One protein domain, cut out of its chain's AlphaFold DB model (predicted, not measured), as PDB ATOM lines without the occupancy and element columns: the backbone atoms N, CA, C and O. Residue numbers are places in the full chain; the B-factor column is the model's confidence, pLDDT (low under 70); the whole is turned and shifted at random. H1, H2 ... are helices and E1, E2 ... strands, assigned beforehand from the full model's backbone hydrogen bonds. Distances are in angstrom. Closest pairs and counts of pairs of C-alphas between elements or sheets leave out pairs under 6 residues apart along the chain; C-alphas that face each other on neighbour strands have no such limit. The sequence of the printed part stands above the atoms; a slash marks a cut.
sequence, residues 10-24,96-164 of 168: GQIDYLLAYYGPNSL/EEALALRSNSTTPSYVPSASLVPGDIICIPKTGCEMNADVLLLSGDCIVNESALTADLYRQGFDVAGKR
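This is residues 10 to 24 and 96 to 164 of the 168 residues of an uncharacterized protein of Dibothriocephalus latus (UniProt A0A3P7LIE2). There is little regular structure: two small strand hairpins, E1 with E2 and E3 with E4, are spaced along the longest axis, with looping residues 113 to 140 between them and a short helix, H1, at the end beyond E1 and E2. The printed part has 84 residues, 27 in named elements, in the order H1, E1, E2, E3, E4; the class is mixed, and each two-stranded sheet is antiparallel. It is only just compact, close to loose, with a radius of gyration of the C-alphas of 14.0 A, and spans 40 by 29 by 23 A.

H1, residues 10 to 19, has 5 of 6 O i to N i+4 pairs within hydrogen-bond range. E1, residues 97 to 101, and E2, residues 109 to 112, form an antiparallel hairpin, with N 98 and O 111 2.8 A apart. E3, residues 141 to 144, and E4, residues 156 to 159, form another, with N 158 and O 142 2.9 A apart. E2 is apart from H1 and E3.

H1, 15.1 A long, begins at C-alpha 10 (125.148, 131.453, 76.463). E1 measures 12.7 A, E2 10.0 A, E3 9.8 A and E4 10.1 A, ending at C-alpha 159 (128.048, 101.078, 85.403).

The farthest C-alphas, of Gly 10 and Leu 153, are 41.5 A apart. Residues 25 to 95 are not printed, a 13.0 A gap between C-alphas 24 and 96. Links E2 to E3 and E3 to E4 are long. Residues 148 to 156 and 160 to 164 are among those with pLDDT under 70.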
ATOM      1  N   GLY A  10     125.605 130.757  77.669       79.94
ATOM      2  CA  GLY A  10     125.148 131.453  76.463       79.94
ATOM      3  C   GLY A  10     124.478 130.540  75.427       79.94
ATOM      4  O   GLY A  10     123.733 131.020  74.574       79.94
ATOM      5  N   GLN A  11     124.710 129.225  75.492       83.69
ATOM      6  CA  GLN A  11     124.052 128.241  74.628       83.69
ATOM      7  C   GLN A  11     122.738 127.726  75.218       83.69
ATOM      8  O   GLN A  11     121.881 127.265  74.464       83.69
ATOM      9  N   ILE A  12     122.550 127.817  76.537       84.56
ATOM     10  CA  ILE A  12     121.367 127.281  77.226       84.56
ATOM     11  C   ILE A  12     120.100 127.983  76.747       84.56
ATOM     12  O   ILE A  12     119.130 127.307  76.419       84.56
ATOM     13  N   ASP A  13     120.123 129.309  76.621       84.75
ATOM     14  CA  ASP A  13     118.959 130.076  76.159       84.75
ATOM     15  C   ASP A  13     118.547 129.687  74.735       84.75
ATOM     16  O   ASP A  13     117.360 129.535  74.437       84.75
ATOM     17  N   TYR A  14     119.529 129.452  73.860       87.31
ATOM     18  CA  TYR A  14     119.281 128.964  72.504       87.31
ATOM     19  C   TYR A  14     118.686 127.549  72.513       87.31
ATOM     20  O   TYR A  14     117.719 127.275  71.802       87.31
ATOM     21  N   LEU A  15     119.233 126.648  73.334       87.25
ATOM     22  CA  LEU A  15     118.760 125.268  73.443       87.25
ATOM     23  C   LEU A  15     117.358 125.194  74.056       87.25
ATOM     24  O   LEU A  15     116.531 124.433  73.561       87.25
ATOM     25  N   LEU A  16     117.051 126.015  75.061       87.06
ATOM     26  CA  LEU A  16     115.709 126.134  75.634       87.06
ATOM     27  C   LEU A  16     114.710 126.710  74.630       87.06
ATOM     28  O   LEU A  16     113.566 126.262  74.592       87.06
ATOM     29  N   ALA A  17     115.123 127.665  73.794       85.19
ATOM     30  CA  ALA A  17     114.276 128.183  72.722       85.19
ATOM     31  C   ALA A  17     114.007 127.130  71.633       85.19
ATOM     32  O   ALA A  17     112.914 127.100  71.068       85.19
ATOM     33  N   TYR A  18     114.985 126.264  71.351       87.56
ATOM     34  CA  TYR A  18     114.887 125.242  70.311       87.56
ATOM     35  C   TYR A  18     114.136 123.978  70.765       87.56
ATOM     36  O   TYR A  18     113.232 123.519  70.070       87.56
ATOM     37  N   TYR A  19     114.491 123.416  71.924       86.00
ATOM     38  CA  TYR A  19     113.898 122.183  72.465       86.00
ATOM     39  C   TYR A  19     112.666 122.434  73.343       86.00
ATOM     40  O   TYR A  19     111.848 121.534  73.530       86.00
ATOM     41  N   GLY A  20     112.505 123.655  73.853       83.94
ATOM     42  CA  GLY A  20     111.489 123.987  74.840       83.94
ATOM     43  C   GLY A  20     111.905 123.619  76.272       83.94
ATOM     44  O   GLY A  20     112.902 122.932  76.491       83.94
ATOM     45  N   PRO A  21     111.141 124.085  77.275       82.25
ATOM     46  CA  PRO A  21     111.395 123.755  78.671       82.25
ATOM     47  C   PRO A  21     111.103 122.277  78.941       82.25
ATOM     48  O   PRO A  21     110.098 121.747  78.455       82.25
ATOM     49  N   ASN A  22     111.906 121.651  79.805       78.44
ATOM     50  CA  ASN A  22     111.699 120.283  80.286       78.44
ATOM     51  C   ASN A  22     110.513 120.221  81.274       78.44
ATOM     52  O   ASN A  22     110.658 120.038  82.480       78.44
ATOM     53  N   SER A  23     109.310 120.481  80.759       71.75
ATOM     54  CA  SER A  23     108.059 120.509  81.511       71.75
ATOM     55  C   SER A  23     106.996 119.692  80.785       71.75
ATOM     56  O   SER A  23     106.632 119.976  79.642       71.75
ATOM     57  N   LEU A  24     106.462 118.681  81.469       66.00
ATOM     58  CA  LEU A  24     105.366 117.857  80.971       66.00
ATOM     59  C   LEU A  24     104.048 118.642  81.061       66.00
ATOM     60  O   LEU A  24     103.335 118.617  82.065       66.00
ATOM     61  N   GLU A  96     111.375 119.786  90.777       69.88
ATOM     62  CA  GLU A  96     112.475 119.507  91.680       69.88
ATOM     63  C   GLU A  96     113.745 120.168  91.143       69.88
ATOM     64  O   GLU A  96     113.895 120.413  89.936       69.88
ATOM     65  N   GLU A  97     114.655 120.510  92.042       77.50
ATOM     66  CA  GLU A  97     115.946 121.060  91.663       77.50
ATOM     67  C   GLU A  97     116.896 119.910  91.332       77.50
ATOM     68  O   GLU A  97     117.109 119.006  92.138       77.50
ATOM     69  N   ALA A  98     117.484 119.950  90.141       81.88
ATOM     70  CA  ALA A  98     118.527 119.024  89.737       81.88
ATOM     71  C   ALA A  98     119.895 119.673  89.962       81.88
ATOM     72  O   ALA A  98     120.087 120.858  89.683       81.88
ATOM     73  N   LEU A  99     120.865 118.900  90.445       85.25
ATOM     74  CA  LEU A  99     122.240 119.374  90.574       85.25
ATOM     75  C   LEU A  99     122.920 119.269  89.200       85.25
ATOM     76  O   LEU A  99     123.232 118.160  88.765       85.25
ATOM     77  N   ALA A 100     123.147 120.387  88.510       85.31
ATOM     78  CA  ALA A 100     123.798 120.395  87.199       85.31
ATOM     79  C   ALA A 100     125.124 121.168  87.211       85.31
ATOM     80  O   ALA A 100     125.299 122.149  87.940       85.31
ATOM     81  N   LEU A 101     126.062 120.718  86.380       83.75
ATOM     82  CA  LEU A 101     127.363 121.333  86.150       83.75
ATOM     83  C   LEU A 101     127.364 122.048  84.790       83.75
ATOM     84  O   LEU A 101     127.272 121.410  83.741       83.75
ATOM     85  N   ARG A 102     127.501 123.377  84.824       82.19
ATOM     86  CA  ARG A 102     127.559 124.261  83.647       82.19
ATOM     87  C   ARG A 102     128.964 124.827  83.468       82.19
ATOM     88  O   ARG A 102     129.699 124.957  84.439       82.19
ATOM     89  N   SER A 103     129.339 125.197  82.242       75.38
ATOM     90  CA  SER A 103     130.726 125.565  81.900       75.38
ATOM     91  C   SER A 103     131.283 126.768  82.676       75.38
ATOM     92  O   SER A 103     132.498 126.875  82.815       75.38
ATOM     93  N   ASN A 104     130.423 127.666  83.166       72.31
ATOM     94  CA  ASN A 104     130.818 128.857  83.926       72.31
ATOM     95  C   ASN A 104     131.096 128.554  85.416       72.31
ATOM     96  O   ASN A 104     131.715 129.350  86.117       72.31
ATOM     97  N   SER A 105     130.672 127.388  85.914       69.94
ATOM     98  CA  SER A 105     130.829 127.012  87.318       69.94
ATOM     99  C   SER A 105     131.678 125.755  87.462       69.94
ATOM    100  O   SER A 105     131.360 124.692  86.937       69.94
ATOM    101  N   THR A 106     132.755 125.853  88.239       73.12
ATOM    102  CA  THR A 106     133.563 124.696  88.656       73.12
ATOM    103  C   THR A 106     132.842 123.810  89.669       73.12
ATOM    104  O   THR A 106     133.242 122.663  89.864       73.12
ATOM    105  N   THR A 107     131.783 124.314  90.306       79.06
ATOM    106  CA  THR A 107     130.964 123.565  91.262       79.06
ATOM    107  C   THR A 107     129.563 123.313  90.708       79.06
ATOM    108  O   THR A 107     128.965 124.224  90.133       79.06
ATOM    109  N   PRO A 108     128.997 122.112  90.898       82.31
ATOM    110  CA  PRO A 108     127.630 121.842  90.487       82.31
ATOM    111  C   PRO A 108     126.655 122.691  91.317       82.31
ATOM    112  O   PRO A 108     126.858 122.898  92.515       82.31
ATOM    113  N   SER A 109     125.612 123.199  90.669       83.75
ATOM    114  CA  SER A 109     124.614 124.095  91.264       83.75
ATOM    115  C   SER A 109     123.214 123.513  91.109       83.75
ATOM    116  O   SER A 109     122.949 122.799  90.142       83.75
ATOM    117  N   TYR A 110     122.325 123.816  92.055       84.12
ATOM    118  CA  TYR A 110     120.917 123.451  91.945       84.12
ATOM    119  C   TYR A 110     120.243 124.322  90.889       84.12
ATOM    120  O   TYR A 110     120.283 125.551  90.962       84.12
ATOM    121  N   VAL A 111     119.643 123.675  89.896       84.25
ATOM    122  CA  VAL A 111     118.890 124.328  88.827       84.25
ATOM    123  C   VAL A 111     117.509 123.700  88.697       84.25
ATOM    124  O   VAL A 111     117.357 122.493  88.893       84.25
ATOM    125  N   PRO A 112     116.482 124.486  88.334       84.31
ATOM    126  CA  PRO A 112     115.146 123.950  88.129       84.31
ATOM    127  C   PRO A 112     115.148 122.875  87.039       84.31
ATOM    128  O   PRO A 112     115.665 123.120  85.943       84.31
ATOM    129  N   SER A 113     114.488 121.736  87.288       82.75
ATOM    130  CA  SER A 113     114.368 120.647  86.301       82.75
ATOM    131  C   SER A 113     113.805 121.114  84.953       82.75
ATOM    132  O   SER A 113     114.187 120.579  83.920       82.75
ATOM    133  N   ALA A 114     112.959 122.153  84.946       83.62
ATOM    134  CA  ALA A 114     112.379 122.744  83.736       83.62
ATOM    135  C   ALA A 114     113.392 123.466  82.826       83.62
ATOM    136  O   ALA A 114     113.096 123.697  81.655       83.62
ATOM    137  N   SER A 115     114.560 123.830  83.363       83.44
ATOM    138  CA  SER A 115     115.646 124.508  82.640       83.44
ATOM    139  C   SER A 115     116.740 123.560  82.144       83.44
ATOM    140  O   SER A 115     117.708 124.025  81.547       83.44
ATOM    141  N   LEU A 116     116.601 122.255  82.408       84.94
ATOM    142  CA  LEU A 116     117.533 121.245  81.919       84.94
ATOM    143  C   LEU A 116     117.443 121.140  80.399       84.94
ATOM    144  O   LEU A 116     116.348 121.057  79.837       84.94
ATOM    145  N   VAL A 117     118.606 121.103  79.754       86.19
ATOM    146  CA  VAL A 117     118.729 120.943  78.303       86.19
ATOM    147  C   VAL A 117     119.556 119.708  77.948       86.19
ATOM    148  O   VAL A 117     120.408 119.281  78.735       86.19
ATOM    149  N   PRO A 118     119.354 119.121  76.753       84.25
ATOM    150  CA  PRO A 118     120.204 118.039  76.277       84.25
ATOM    151  C   PRO A 118     121.681 118.456  76.276       84.25
ATOM    152  O   PRO A 118     122.051 119.451  75.652       84.25
ATOM    153  N   GLY A 119     122.521 117.677  76.960       83.44
ATOM    154  CA  GLY A 119     123.957 117.936  77.105       83.44
ATOM    155  C   GLY A 119     124.379 118.443  78.485       83.44
ATOM    156  O   GLY A 119     125.572 118.395  78.787       83.44
ATOM    157  N   ASP A 120     123.439 118.870  79.336       85.81
ATOM    158  CA  ASP A 120     123.747 119.208  80.727       85.81
ATOM    159  C   ASP A 120     124.321 117.995  81.475       85.81
ATOM    160  O   ASP A 120     123.852 116.861  81.344       85.81
ATOM    161  N   ILE A 121     125.347 118.243  82.292       87.88
ATOM    162  CA  ILE A 121     125.952 117.215  83.139       87.88
ATOM    163  C   ILE A 121     125.266 117.269  84.498       87.88
ATOM    164  O   ILE A 121     125.439 118.230  85.245       87.88
ATOM    165  N   ILE A 122     124.502 116.229  84.826       87.69
ATOM    166  CA  ILE A 122     123.795 116.116  86.105       87.69
ATOM    167  C   ILE A 122     124.649 115.317  87.091       87.69
ATOM    168  O   ILE A 122     125.195 114.263  86.766       87.69
ATOM    169  N   CYS A 123     124.756 115.818  88.316       87.00
ATOM    170  CA  CYS A 123     125.471 115.178  89.408       87.00
ATOM    171  C   CYS A 123     124.471 114.574  90.401       87.00
ATOM    172  O   CYS A 123     123.645 115.280  90.974       87.00
ATOM    173  N   ILE A 124     124.560 113.267  90.644       86.50
ATOM    174  CA  ILE A 124     123.667 112.579  91.583       86.50
ATOM    175  C   ILE A 124     124.249 112.700  93.006       86.50
ATOM    176  O   ILE A 124     125.357 112.211  93.251       86.50
ATOM    177  N   PRO A 125     123.551 113.344  93.962       83.88
ATOM    178  CA  PRO A 125     124.020 113.438  95.340       83.88
ATOM    179  C   PRO A 125     123.922 112.081  96.052       83.88
ATOM    180  O   PRO A 125     123.038 111.270  95.782       83.88
ATOM    181  N   LYS A 126     124.796 111.848  97.040       80.31
ATOM    182  CA  LYS A 126     124.822 110.593  97.822       80.31
ATOM    183  C   LYS A 126     123.545 110.336  98.632       80.31
ATOM    184  O   LYS A 126     123.306 109.210  99.046       80.31
ATOM    185  N   THR A 127     122.747 111.373  98.875       81.81
ATOM    186  CA  THR A 127     121.458 111.297  99.577       81.81
ATOM    187  C   THR A 127     120.334 110.710  98.722       81.81
ATOM    188  O   THR A 127     119.267 110.432  99.260       81.81
ATOM    189  N   GLY A 128     120.561 110.504  97.419       79.94
ATOM    190  CA  GLY A 128     119.518 110.162  96.454       79.94
ATOM    191  C   GLY A 128     118.851 111.405  95.854       79.94
ATOM    192  O   GLY A 128     118.981 112.509  96.383       79.94
ATOM    193  N   CYS A 129     118.193 111.210  94.713       80.94
ATOM    194  CA  CYS A 129     117.516 112.231  93.907       80.94
ATOM    195  C   CYS A 129     116.459 111.535  93.028       80.94
ATOM    196  O   CYS A 129     116.710 110.411  92.582       80.94
ATOM    197  N   GLU A 130     115.302 112.163  92.782       79.56
ATOM    198  CA  GLU A 130     114.374 111.703  91.741       79.56
ATOM    199  C   GLU A 130     114.812 112.243  90.370       79.56
ATOM    200  O   GLU A 130     115.146 113.415  90.191       79.56
ATOM    201  N   MET A 131     114.857 111.357  89.376       78.69
ATOM    202  CA  MET A 131     115.353 111.688  88.046       78.69
ATOM    203  C   MET A 131     114.197 112.153  87.153       78.69
ATOM    204  O   MET A 131     113.352 111.353  86.763       78.69
ATOM    205  N   ASN A 132     114.181 113.442  86.802       74.31
ATOM    206  CA  ASN A 132     113.117 114.063  85.993       74.31
ATOM    207  C   ASN A 132     113.411 114.099  84.479       74.31
ATOM    208  O   ASN A 132     112.705 114.771  83.728       74.31
ATOM    209  N   ALA A 133     114.478 113.436  84.031       78.25
ATOM    210  CA  ALA A 133     114.893 113.383  82.633       78.25
ATOM    211  C   ALA A 133     115.611 112.061  82.333       78.25
ATOM    212  O   ALA A 133     116.227 111.473  83.224       78.25
ATOM    213  N   ASP A 134     115.580 111.641  81.071       82.69
ATOM    214  CA  ASP A 134     116.374 110.510  80.596       82.69
ATOM    215  C   ASP A 134     117.854 110.908  80.556       82.69
ATOM    216  O   ASP A 134     118.229 111.902  79.928       82.69
ATOM    217  N   VAL A 135     118.710 110.137  81.229       84.00
ATOM    218  CA  VAL A 135     120.144 110.435  81.337       84.00
ATOM    219  C   VAL A 135     121.021 109.247  80.984       84.00
ATOM    220  O   VAL A 135     120.637 108.089  81.120       84.00
ATOM    221  N   LEU A 136     122.252 109.559  80.585       84.69
ATOM    222  CA  LEU A 136     123.317 108.586  80.390       84.69
ATOM    223  C   LEU A 136     124.343 108.708  81.520       84.69
ATOM    224  O   LEU A 136     124.860 109.794  81.783       84.69
ATOM    225  N   LEU A 137     124.682 107.584  82.154       86.69
ATOM    226  CA  LEU A 137     125.722 107.534  83.177       86.69
ATOM    227  C   LEU A 137     127.111 107.677  82.535       86.69
ATOM    228  O   LEU A 137     127.575 106.793  81.819       86.69
ATOM    229  N   LEU A 138     127.772 108.809  82.786       85.50
ATOM    230  CA  LEU A 138     129.085 109.125  82.210       85.50
ATOM    231  C   LEU A 138     130.260 108.608  83.047       85.50
ATOM    232  O   LEU A 138     131.307 108.278  82.494       85.50
ATOM    233  N   SER A 139     130.115 108.595  84.374       84.12
ATOM    234  CA  SER A 139     131.170 108.198  85.307       84.12
ATOM    235  C   SER A 139     130.585 107.773  86.652       84.12
ATOM    236  O   SER A 139     129.745 108.480  87.207       84.12
ATOM    237  N   GLY A 140     131.113 106.681  87.207       84.31
ATOM    238  CA  GLY A 140     130.699 106.111  88.491       84.31
ATOM    239  C   GLY A 140     129.640 105.021  88.350       84.31
ATOM    240  O   GLY A 140     129.265 104.658  87.240       84.31
ATOM    241  N   ASP A 141     129.161 104.549  89.499       84.31
ATOM    242  CA  ASP A 141     128.117 103.534  89.611       84.31
ATOM    243  C   ASP A 141     126.887 104.144  90.280       84.31
ATOM    244  O   ASP A 141     127.001 104.915  91.243       84.31
ATOM    245  N   CYS A 142     125.698 103.781  89.806       82.88
ATOM    246  CA  CYS A 142     124.453 104.171  90.450       82.88
ATOM    247  C   CYS A 142     123.484 102.992  90.560       82.88
ATOM    248  O   CYS A 142     123.473 102.073  89.738       82.88
ATOM    249  N   ILE A 143     122.664 103.023  91.611       83.56
ATOM    250  CA  ILE A 143     121.545 102.099  91.787       83.56
ATOM    251  C   ILE A 143     120.280 102.887  91.493       83.56
ATOM    252  O   ILE A 143     119.985 103.866  92.179       83.56
ATOM    253  N   VAL A 144     119.537 102.445  90.487       81.88
ATOM    254  CA  VAL A 144     118.304 103.094  90.052       81.88
ATOM    255  C   VAL A 144     117.121 102.224  90.455       81.88
ATOM    256  O   VAL A 144     117.156 100.993  90.352       81.88
ATOM    257  N   ASN A 145     116.068 102.871  90.953       80.81
ATOM    258  CA  ASN A 145     114.777 102.230  91.130       80.81
ATOM    259  C   ASN A 145     113.863 102.608  89.961       80.81
ATOM    260  O   ASN A 145     113.321 103.709  89.933       80.81
ATOM    261  N   GLU A 146     113.679 101.681  89.026       75.19
ATOM    262  CA  GLU A 146     112.803 101.883  87.871       75.19
ATOM    263  C   GLU A 146     111.350 101.462  88.133       75.19
ATOM    264  O   GLU A 146     110.532 101.565  87.229       75.19
ATOM    265  N   SER A 147     110.976 101.071  89.360       73.31
ATOM    266  CA  SER A 147     109.630 100.553  89.673       73.31
ATOM    267  C   SER A 147     108.477 101.508  89.330       73.31
ATOM    268  O   SER A 147     107.314 101.115  89.324       73.31
ATOM    269  N   ALA A 148     108.777 102.795  89.136       68.56
ATOM    270  CA  ALA A 148     107.811 103.796  88.696       68.56
ATOM    271  C   ALA A 148     107.512 103.730  87.184       68.56
ATOM    272  O   ALA A 148     106.421 104.121  86.772       68.56
ATOM    273  N   LEU A 149     108.459 103.247  86.372       59.94
ATOM    274  CA  LEU A 149     108.360 103.136  84.911       59.94
ATOM    275  C   LEU A 149     108.182 101.691  84.438       59.94
ATOM    276  O   LEU A 149     107.405 101.438  83.518       59.94
ATOM    277  N   THR A 150     108.876 100.740  85.054       59.06
ATOM    278  CA  THR A 150     108.761  99.312  84.768       59.06
ATOM    279  C   THR A 150     107.960  98.636  85.873       59.06
ATOM    280  O   THR A 150     108.127  98.916  87.055       59.06
ATOM    281  N   ALA A 151     107.066  97.716  85.498       55.88
ATOM    282  CA  ALA A 151     106.271  96.929  86.448       55.88
ATOM    283  C   ALA A 151     107.115  95.941  87.290       55.88
ATOM    284  O   ALA A 151     106.562  95.157  88.061       55.88
ATOM    285  N   ASP A 152     108.442  95.990  87.154       55.75
ATOM    286  CA  ASP A 152     109.403  95.153  87.853       55.75
ATOM    287  C   ASP A 152     109.955  95.894  89.080       55.75
ATOM    288  O   ASP A 152     110.439  97.021  89.004       55.75
ATOM    289  N   LEU A 153     109.907  95.240  90.242       57.75
ATOM    290  CA  LEU A 153     110.330  95.795  91.538       57.75
ATOM    291  C   LEU A 153     111.846  95.695  91.794       57.75
ATOM    292  O   LEU A 153     112.309  95.959  92.905       57.75
ATOM    293  N   TYR A 154     112.624  95.272  90.799       59.59
ATOM    294  CA  TYR A 154     114.049  95.010  90.974       59.59
ATOM    295  C   TYR A 154     114.868  96.290  90.816       59.59
ATOM    296  O   TYR A 154     114.784  96.987  89.805       59.59
ATOM    297  N   ARG A 155     115.706  96.579  91.817       62.09
ATOM    298  CA  ARG A 155     116.722  97.631  91.720       62.09
ATOM    299  C   ARG A 155     117.771  97.204  90.706       62.09
ATOM    300  O   ARG A 155     118.312  96.108  90.809       62.09
ATOM    301  N   GLN A 156     118.079  98.074  89.754       69.69
ATOM    302  CA  GLN A 156     119.102  97.804  88.751       69.69
ATOM    303  C   GLN A 156     120.333  98.664  89.038       69.69
ATOM    304  O   GLN A 156     120.239  99.881  89.195       69.69
ATOM    305  N   GLY A 157     121.489  98.009  89.140       72.25
ATOM    306  CA  GLY A 157     122.783  98.677  89.190       72.25
ATOM    307  C   GLY A 157     123.304  98.930  87.777       72.25
ATOM    308  O   GLY A 157     123.336  98.003  86.959       72.25
ATOM    309  N   PHE A 158     123.730 100.160  87.509       73.94
ATOM    310  CA  PHE A 158     124.335 100.569  86.245       73.94
ATOM    311  C   PHE A 158     125.782 101.024  86.466       73.94
ATOM    312  O   PHE A 158     126.063 101.756  87.415       73.94
ATOM    313  N   ASP A 159     126.665 100.602  85.559       77.56
ATOM    314  CA  ASP A 159     128.048 101.078  85.403       77.56
ATOM    315  C   ASP A 159     128.168 101.832  84.062       77.56
ATOM    316  O   ASP A 159     127.363 101.650  83.142       77.56
ATOM    317  N   VAL A 160     129.199 102.662  83.927       69.25
ATOM    318  CA  VAL A 160     129.574 103.519  82.789       69.25
ATOM    319  C   VAL A 160     129.571 102.788  81.437       69.25
ATOM    320  O   VAL A 160     129.404 103.403  80.385       69.25
ATOM    321  N   ALA A 161     129.737 101.464  81.430       62.09
ATOM    322  CA  ALA A 161     129.638 100.643  80.223       62.09
ATOM    323  C   ALA A 161     128.189 100.387  79.747       62.09
ATOM    324  O   ALA A 161     127.997  99.642  78.783       62.09
ATOM    325  N   GLY A 162     127.174 100.913  80.442       61.47
ATOM    326  CA  GLY A 162     125.765 100.554  80.247       61.47
ATOM    327  C   GLY A 162     125.474  99.085  80.574       61.47
ATOM    328  O   GLY A 162     124.407  98.566  80.251       61.47
ATOM    329  N   LYS A 163     126.438  98.384  81.185       58.69
ATOM    330  CA  LYS A 163     126.293  96.990  81.586       58.69
ATOM    331  C   LYS A 163     125.579  96.944  82.925       58.69
ATOM    332  O   LYS A 163     125.992  97.598  83.880       58.69
ATOM    333  N   ARG A 164     124.525  96.134  82.979       60.91
ATOM    334  CA  ARG A 164     123.829  95.809  84.220       60.91
ATOM    335  C   ARG A 164     124.818  95.109  85.155       60.91
ATOM    336  O   ARG A 164     125.430  94.111  84.763       60.91
TER     337      ARG A 164